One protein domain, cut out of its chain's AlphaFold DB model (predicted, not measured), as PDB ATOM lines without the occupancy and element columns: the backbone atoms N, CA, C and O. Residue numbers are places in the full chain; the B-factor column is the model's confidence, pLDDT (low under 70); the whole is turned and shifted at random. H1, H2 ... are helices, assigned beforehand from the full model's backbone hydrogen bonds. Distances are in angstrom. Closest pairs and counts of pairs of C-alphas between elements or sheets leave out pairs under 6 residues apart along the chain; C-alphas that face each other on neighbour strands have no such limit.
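This is residues 194 to 210 and 218 to 260 of the 484 residues of the protein "Hypothetical protein" of Ostreococcus sp. 'lucimarinus' (UniProt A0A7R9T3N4). H3 and H2 make an open V, and H1 crosses H2 on one side and reaches H3 with residues 194 to 198. Short H4 sits past the far end of H3. The printed part has 60 residues, with four named helices in the order H1, H2, H3, H4 and no named strand; its class is all helix, and the whole is loose, with a radius of gyration of the C-alphas of 13.1 A and spans of 38 by 26 by 18 A.

Find C-alpha 236 at (103.930, 180.407, 138.739), where H3, residues 236 to 251, begins; it runs 21.4 A, with a kink of 25 degrees near residue 245. H2 is residues 220 to 233, 20.3 A; H1 is 194 to 207, 19.9 A. H4, 254 to 259, ends at (93.072, 157.337, 128.563).

H3 touches H1, about perpendicular at 86 degrees; look at C-alphas 242 and 195, the closest, 5.1 A. H1 touches H2 at a steep tilt of 45 degrees, closest C-alphas 202 and 226, 5.8 A. H4 only just touches H3, only at the corner, with 3 pairs of C-alphas within 8 A, closest 249 and 257, 6.1 A. O i to N i+4 pairs are within hydrogen-bond range throughout H1 and H2, 11 of 12 in H3, 1 of 2 in H4.

Residues 211 to 217 are cut out, C-alphas 210 and 218 being 12.3 A apart; pLDDT is under 70 at 208 to 210, 218 and 246 to 260.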
ATOM      1  N   GLU A 194     106.144 171.850 129.120       79.38
ATOM      2  CA  GLU A 194     106.503 172.343 130.449       79.38
ATOM      3  C   GLU A 194     106.563 171.190 131.465       79.38
ATOM      4  O   GLU A 194     107.516 171.077 132.242       79.38
ATOM      5  N   THR A 195     105.591 170.275 131.404       76.75
ATOM      6  CA  THR A 195     105.510 169.090 132.269       76.75
ATOM      7  C   THR A 195     106.569 168.052 131.923       76.75
ATOM      8  O   THR A 195     107.202 167.498 132.826       76.75
ATOM      9  N   LYS A 196     106.839 167.824 130.632       79.94
ATOM     10  CA  LYS A 196     107.941 166.949 130.196       79.94
ATOM     11  C   LYS A 196     109.293 167.459 130.687       79.94
ATOM     12  O   LYS A 196     110.102 166.679 131.190       79.94
ATOM     13  N   ASN A 197     109.532 168.765 130.581       82.19
ATOM     14  CA  ASN A 197     110.778 169.387 131.024       82.19
ATOM     15  C   ASN A 197     110.944 169.331 132.548       82.19
ATOM     16  O   ASN A 197     112.035 169.021 133.027       82.19
ATOM     17  N   ALA A 198     109.872 169.558 133.312       79.94
ATOM     18  CA  ALA A 198     109.894 169.416 134.766       79.94
ATOM     19  C   ALA A 198     110.214 167.973 135.198       79.94
ATOM     20  O   ALA A 198     111.100 167.758 136.027       79.94
ATOM     21  N   LEU A 199     109.562 166.972 134.592       81.06
ATOM     22  CA  LEU A 199     109.838 165.561 134.884       81.06
ATOM     23  C   LEU A 199     111.275 165.178 134.527       81.06
ATOM     24  O   LEU A 199     111.935 164.517 135.325       81.06
ATOM     25  N   ARG A 200     111.784 165.628 133.373       81.81
ATOM     26  CA  ARG A 200     113.169 165.378 132.953       81.81
ATOM     27  C   ARG A 200     114.174 165.883 133.987       81.81
ATOM     28  O   ARG A 200     115.040 165.119 134.399       81.81
ATOM     29  N   LYS A 201     114.002 167.113 134.479       82.00
ATOM     30  CA  LYS A 201     114.856 167.684 135.533       82.00
ATOM     31  C   LYS A 201     114.781 166.892 136.840       82.00
ATOM     32  O   LYS A 201     115.807 166.662 137.479       82.00
ATOM     33  N   VAL A 202     113.589 166.432 137.236       81.50
ATOM     34  CA  VAL A 202     113.423 165.555 138.412       81.50
ATOM     35  C   VAL A 202     114.168 164.232 138.209       81.50
ATOM     36  O   VAL A 202     114.881 163.796 139.113       81.50
ATOM     37  N   TYR A 203     114.063 163.615 137.028       77.19
ATOM     38  CA  TYR A 203     114.817 162.408 136.690       77.19
ATOM     39  C   TYR A 203     116.328 162.655 136.728       77.19
ATOM     40  O   TYR A 203     117.034 161.918 137.403       77.19
ATOM     41  N   GLU A 204     116.837 163.705 136.091       81.44
ATOM     42  CA  GLU A 204     118.269 164.042 136.097       81.44
ATOM     43  C   GLU A 204     118.798 164.284 137.520       81.44
ATOM     44  O   GLU A 204     119.851 163.761 137.897       81.44
ATOM     45  N   THR A 205     118.018 164.981 138.352       79.25
ATOM     46  CA  THR A 205     118.337 165.228 139.768       79.25
ATOM     47  C   THR A 205     118.401 163.925 140.573       79.25
ATOM     48  O   THR A 205     119.261 163.762 141.440       79.25
ATOM     49  N   LEU A 206     117.510 162.971 140.288       73.62
ATOM     50  CA  LEU A 206     117.471 161.668 140.958       73.62
ATOM     51  C   LEU A 206     118.513 160.678 140.427       73.62
ATOM     52  O   LEU A 206     118.979 159.832 141.193       73.62
ATOM     53  N   ALA A 207     118.897 160.802 139.156       70.12
ATOM     54  CA  ALA A 207     119.925 159.993 138.511       70.12
ATOM     55  C   ALA A 207     121.328 160.307 139.049       70.12
ATOM     56  O   ALA A 207     122.221 159.464 138.964       70.12
ATOM     57  N   GLY A 208     121.533 161.510 139.603       62.53
ATOM     58  CA  GLY A 208     122.766 161.899 140.289       62.53
ATOM     59  C   GLY A 208     124.034 161.691 139.454       62.53
ATOM     60  O   GLY A 208     125.056 161.283 140.000       62.53
ATOM     61  N   GLY A 209     123.961 161.884 138.131       56.97
ATOM     62  CA  GLY A 209     125.087 161.681 137.209       56.97
ATOM     63  C   GLY A 209     125.538 160.222 137.022       56.97
ATOM     64  O   GLY A 209     126.608 159.987 136.465       56.97
ATOM     65  N   SER A 210     124.765 159.231 137.479       51.06
ATOM     66  CA  SER A 210     125.118 157.814 137.337       51.06
ATOM     67  C   SER A 210     124.719 157.255 135.968       51.06
ATOM     68  O   SER A 210     123.592 157.433 135.513       51.06
ATOM     69  N   PRO A 218     115.671 155.260 144.266       68.19
ATOM     70  CA  PRO A 218     115.693 156.401 145.175       68.19
ATOM     71  C   PRO A 218     114.720 156.164 146.335       68.19
ATOM     72  O   PRO A 218     113.618 155.647 146.150       68.19
ATOM     73  N   SER A 219     115.111 156.548 147.552       75.31
ATOM     74  CA  SER A 219     114.180 156.534 148.682       75.31
ATOM     75  C   SER A 219     113.069 157.568 148.463       75.31
ATOM     76  O   SER A 219     113.294 158.604 147.836       75.31
ATOM     77  N   PHE A 220     111.881 157.327 149.024       71.88
ATOM     78  CA  PHE A 220     110.743 158.253 148.921       71.88
ATOM     79  C   PHE A 220     111.106 159.687 149.338       71.88
ATOM     80  O   PHE A 220     110.698 160.649 148.697       71.88
ATOM     81  N   GLY A 221     111.947 159.837 150.369       73.50
ATOM     82  CA  GLY A 221     112.443 161.145 150.803       73.50
ATOM     83  C   GLY A 221     113.316 161.856 149.761       73.50
ATOM     84  O   GLY A 221     113.203 163.068 149.616       73.50
ATOM     85  N   LYS A 222     114.147 161.122 149.003       77.06
ATOM     86  CA  LYS A 222     114.955 161.697 147.911       77.06
ATOM     87  C   LYS A 222     114.075 162.137 146.742       77.06
ATOM     88  O   LYS A 222     114.248 163.247 146.253       77.06
ATOM     89  N   ALA A 223     113.113 161.298 146.350       76.38
ATOM     90  CA  ALA A 223     112.137 161.625 145.309       76.38
ATOM     91  C   ALA A 223     111.333 162.883 145.669       76.38
ATOM     92  O   ALA A 223     111.258 163.816 144.877       76.38
ATOM     93  N   ARG A 224     110.814 162.941 146.900       80.31
ATOM     94  CA  ARG A 224     110.077 164.098 147.412       80.31
ATOM     95  C   ARG A 224     110.913 165.377 147.375       80.31
ATOM     96  O   ARG A 224     110.437 166.380 146.863       80.31
ATOM     97  N   LYS A 225     112.156 165.325 147.864       82.38
ATOM     98  CA  LYS A 225     113.039 166.497 147.894       82.38
ATOM     99  C   LYS A 225     113.374 167.004 146.487       82.38
ATOM    100  O   LYS A 225     113.370 168.207 146.275       82.38
ATOM    101  N   ALA A 226     113.617 166.103 145.531       81.38
ATOM    102  CA  ALA A 226     113.866 166.483 144.138       81.38
ATOM    103  C   ALA A 226     112.651 167.179 143.509       81.38
ATOM    104  O   ALA A 226     112.804 168.204 142.854       81.38
ATOM    105  N   VAL A 227     111.441 166.666 143.753       83.44
ATOM    106  CA  VAL A 227     110.207 167.314 143.284       83.44
ATOM    107  C   VAL A 227     110.021 168.684 143.940       83.44
ATOM    108  O   VAL A 227     109.748 169.641 143.230       83.44
ATOM    109  N   GLU A 228     110.202 168.801 145.260       84.94
ATOM    110  CA  GLU A 228     110.095 170.083 145.981       84.94
ATOM    111  C   GLU A 228     111.062 171.131 145.403       84.94
ATOM    112  O   GLU A 228     110.633 172.225 145.055       84.94
ATOM    113  N   THR A 229     112.332 170.768 145.180       87.62
ATOM    114  CA  THR A 229     113.327 171.671 144.579       87.62
ATOM    115  C   THR A 229     112.938 172.123 143.170       87.62
ATOM    116  O   THR A 229     112.954 173.317 142.892       87.62
ATOM    117  N   ILE A 230     112.538 171.201 142.288       85.81
ATOM    118  CA  ILE A 230     112.155 171.570 140.916       85.81
ATOM    119  C   ILE A 230     110.873 172.411 140.899       85.81
ATOM    120  O   ILE A 230     110.761 173.333 140.098       85.81
ATOM    121  N   MET A 231     109.915 172.151 141.793       83.38
ATOM    122  CA  MET A 231     108.699 172.964 141.887       83.38
ATOM    123  C   MET A 231     108.993 174.404 142.326       83.38
ATOM    124  O   MET A 231     108.354 175.332 141.821       83.38
ATOM    125  N   ASP A 232     109.969 174.611 143.211       87.56
ATOM    126  CA  ASP A 232     110.389 175.949 143.640       87.56
ATOM    127  C   ASP A 232     111.079 176.739 142.509       87.56
ATOM    128  O   ASP A 232     110.900 177.953 142.413       87.56
ATOM    129  N   GLU A 233     111.793 176.057 141.605       86.81
ATOM    130  CA  GLU A 233     112.481 176.666 140.452       86.81
ATOM    131  C   GLU A 233     111.546 177.091 139.306       86.81
ATOM    132  O   GLU A 233     111.903 177.957 138.506       86.81
ATOM    133  N   LEU A 234     110.362 176.484 139.194       84.81
ATOM    134  CA  LEU A 234     109.404 176.792 138.126       84.81
ATOM    135  C   LEU A 234     108.747 178.171 138.321       84.81
ATOM    136  O   LEU A 234     108.543 178.648 139.439       84.81
ATOM    137  N   SER A 235     108.338 178.825 137.236       88.56
ATOM    138  CA  SER A 235     107.482 180.013 137.330       88.56
ATOM    139  C   SER A 235     106.070 179.647 137.813       88.56
ATOM    140  O   SER A 235     105.644 178.489 137.778       88.56
ATOM    141  N   ALA A 236     105.295 180.640 138.261       81.19
ATOM    142  CA  ALA A 236     103.930 180.407 138.739       81.19
ATOM    143  C   ALA A 236     103.007 179.804 137.657       81.19
ATOM    144  O   ALA A 236     102.175 178.954 137.975       81.19
ATOM    145  N   SER A 237     103.179 180.196 136.391       78.75
ATOM    146  CA  SER A 237     102.424 179.655 135.254       78.75
ATOM    147  C   SER A 237     102.825 178.219 134.904       78.75
ATOM    148  O   SER A 237     101.960 177.390 134.616       78.75
ATOM    149  N   GLU A 238     104.117 177.890 134.976       79.56
ATOM    150  CA  GLU A 238     104.604 176.527 134.731       79.56
ATOM    151  C   GLU A 238     104.145 175.578 135.840       79.56
ATOM    152  O   GLU A 238     103.594 174.518 135.550       79.56
ATOM    153  N   ARG A 239     104.257 175.989 137.111       80.94
ATOM    154  CA  ARG A 239     103.738 175.211 138.247       80.94
ATOM    155  C   ARG A 239     102.251 174.901 138.108       80.94
ATOM    156  O   ARG A 239     101.844 173.772 138.366       80.94
ATOM    157  N   ALA A 240     101.440 175.883 137.712       77.50
ATOM    158  CA  ALA A 240     100.006 175.685 137.524       77.50
ATOM    159  C   ALA A 240      99.714 174.655 136.419       77.50
ATOM    160  O   ALA A 240      98.836 173.813 136.588       77.50
ATOM    161  N   THR A 241     100.491 174.676 135.333       77.00
ATOM    162  CA  THR A 241     100.358 173.741 134.203       77.00
ATOM    163  C   THR A 241     100.722 172.309 134.607       77.00
ATOM    164  O   THR A 241      99.932 171.389 134.385       77.00
ATOM    165  N   VAL A 242     101.857 172.130 135.292       77.00
ATOM    166  CA  VAL A 242     102.321 170.824 135.798       77.00
ATOM    167  C   VAL A 242     101.328 170.234 136.802       77.00
ATOM    168  O   VAL A 242     100.953 169.064 136.710       77.00
ATOM    169  N   MET A 243     100.854 171.051 137.748       75.06
ATOM    170  CA  MET A 243      99.898 170.608 138.763       75.06
ATOM    171  C   MET A 243      98.523 170.303 138.172       75.06
ATOM    172  O   MET A 243      97.870 169.377 138.644       75.06
ATOM    173  N   ALA A 244      98.081 171.025 137.139       73.44
ATOM    174  CA  ALA A 244      96.810 170.758 136.472       73.44
ATOM    175  C   ALA A 244      96.820 169.414 135.727       73.44
ATOM    176  O   ALA A 244      95.892 168.622 135.900       73.44
ATOM    177  N   GLU A 245      97.871 169.111 134.954       70.12
ATOM    178  CA  GLU A 245      98.000 167.804 134.292       70.12
ATOM    179  C   GLU A 245      98.118 166.652 135.304       70.12
ATOM    180  O   GLU A 245      97.477 165.612 135.138       70.12
ATOM    181  N   TYR A 246      98.861 166.847 136.400       69.25
ATOM    182  CA  TYR A 246      98.989 165.839 137.454       69.25
ATOM    183  C   TYR A 246      97.694 165.642 138.259       69.25
ATOM    184  O   TYR A 246      97.315 164.517 138.585       69.25
ATOM    185  N   ALA A 247      96.970 166.716 138.574       65.75
ATOM    186  CA  ALA A 247      95.710 166.631 139.303       65.75
ATOM    187  C   ALA A 247      94.620 165.937 138.467       65.75
ATOM    188  O   ALA A 247      93.824 165.170 139.009       65.75
ATOM    189  N   MET A 248      94.628 166.127 137.144       64.06
ATOM    190  CA  MET A 248      93.740 165.428 136.207       64.06
ATOM    191  C   MET A 248      93.949 163.902 136.214       64.06
ATOM    192  O   MET A 248      92.989 163.158 136.007       64.06
ATOM    193  N   LEU A 249      95.156 163.421 136.534       60.56
ATOM    194  CA  LEU A 249      95.442 161.993 136.693       60.56
ATOM    195  C   LEU A 249      94.735 161.371 137.911       60.56
ATOM    196  O   LEU A 249      94.238 160.247 137.834       60.56
ATOM    197  N   HIS A 250      94.665 162.102 139.027       54.69
ATOM    198  CA  HIS A 250      94.115 161.598 140.296       54.69
ATOM    199  C   HIS A 250      92.633 161.923 140.491       54.69
ATOM    200  O   HIS A 250      91.909 161.149 141.113       54.69
ATOM    201  N   MET A 251      92.168 163.047 139.940       55.56
ATOM    202  CA  MET A 251      90.796 163.542 140.120       55.56
ATOM    203  C   MET A 251      89.884 163.287 138.911       55.56
ATOM    204  O   MET A 251      88.668 163.431 139.025       55.56
ATOM    205  N   GLY A 252      90.430 162.887 137.756       56.53
ATOM    206  CA  GLY A 252      89.637 162.552 136.571       56.53
ATOM    207  C   GLY A 252      88.753 161.316 136.784       56.53
ATOM    208  O   GLY A 252      89.134 160.380 137.486       56.53
ATOM    209  N   GLY A 253      87.565 161.285 136.167       53.22
ATOM    210  CA  GLY A 253      86.659 160.126 136.211       53.22
ATOM    211  C   GLY A 253      87.257 158.865 135.563       53.22
ATOM    212  O   GLY A 253      88.236 158.940 134.825       53.22
ATOM    213  N   SER A 254      86.648 157.694 135.798       51.22
ATOM    214  CA  SER A 254      87.168 156.380 135.352       51.22
ATOM    215  C   SER A 254      87.573 156.335 133.865       51.22
ATOM    216  O   SER A 254      88.654 155.866 133.522       51.22
ATOM    217  N   LYS A 255      86.753 156.933 132.986       56.91
ATOM    218  CA  LYS A 255      87.013 157.033 131.537       56.91
ATOM    219  C   LYS A 255      88.200 157.933 131.176       56.91
ATOM    220  O   LYS A 255      88.820 157.719 130.144       56.91
ATOM    221  N   TYR A 256      88.487 158.953 131.984       62.69
ATOM    222  CA  TYR A 256      89.627 159.844 131.767       62.69
ATOM    223  C   TYR A 256      90.923 159.167 132.214       62.69
ATOM    224  O   TYR A 256      91.886 159.141 131.460       62.69
ATOM    225  N   ARG A 257      90.912 158.513 133.385       62.75
ATOM    226  CA  ARG A 257      92.068 157.752 133.882       62.75
ATOM    227  C   ARG A 257      92.476 156.622 132.943       62.75
ATOM    228  O   ARG A 257      93.665 156.415 132.768       62.75
ATOM    229  N   ALA A 258      91.517 155.942 132.310       62.41
ATOM    230  CA  ALA A 258      91.804 154.907 131.316       62.41
ATOM    231  C   ALA A 258      92.594 155.440 130.104       62.41
ATOM    232  O   ALA A 258      93.491 154.759 129.631       62.41
ATOM    233  N   LYS A 259      92.332 156.679 129.659       63.69
ATOM    234  CA  LYS A 259      93.072 157.337 128.563       63.69
ATOM    235  C   LYS A 259      94.473 157.808 128.956       63.69
ATOM    236  O   LYS A 259      95.266 158.141 128.085       63.69
ATOM    237  N   CYS A 260      94.762 157.883 130.256       62.06
ATOM    238  CA  CYS A 260      96.082 158.245 130.764       62.06
ATOM    239  C   CYS A 260      97.054 157.055 130.780       62.06
ATOM    240  O   CYS A 260      98.198 157.244 131.177       62.06
TER     241      CYS A 260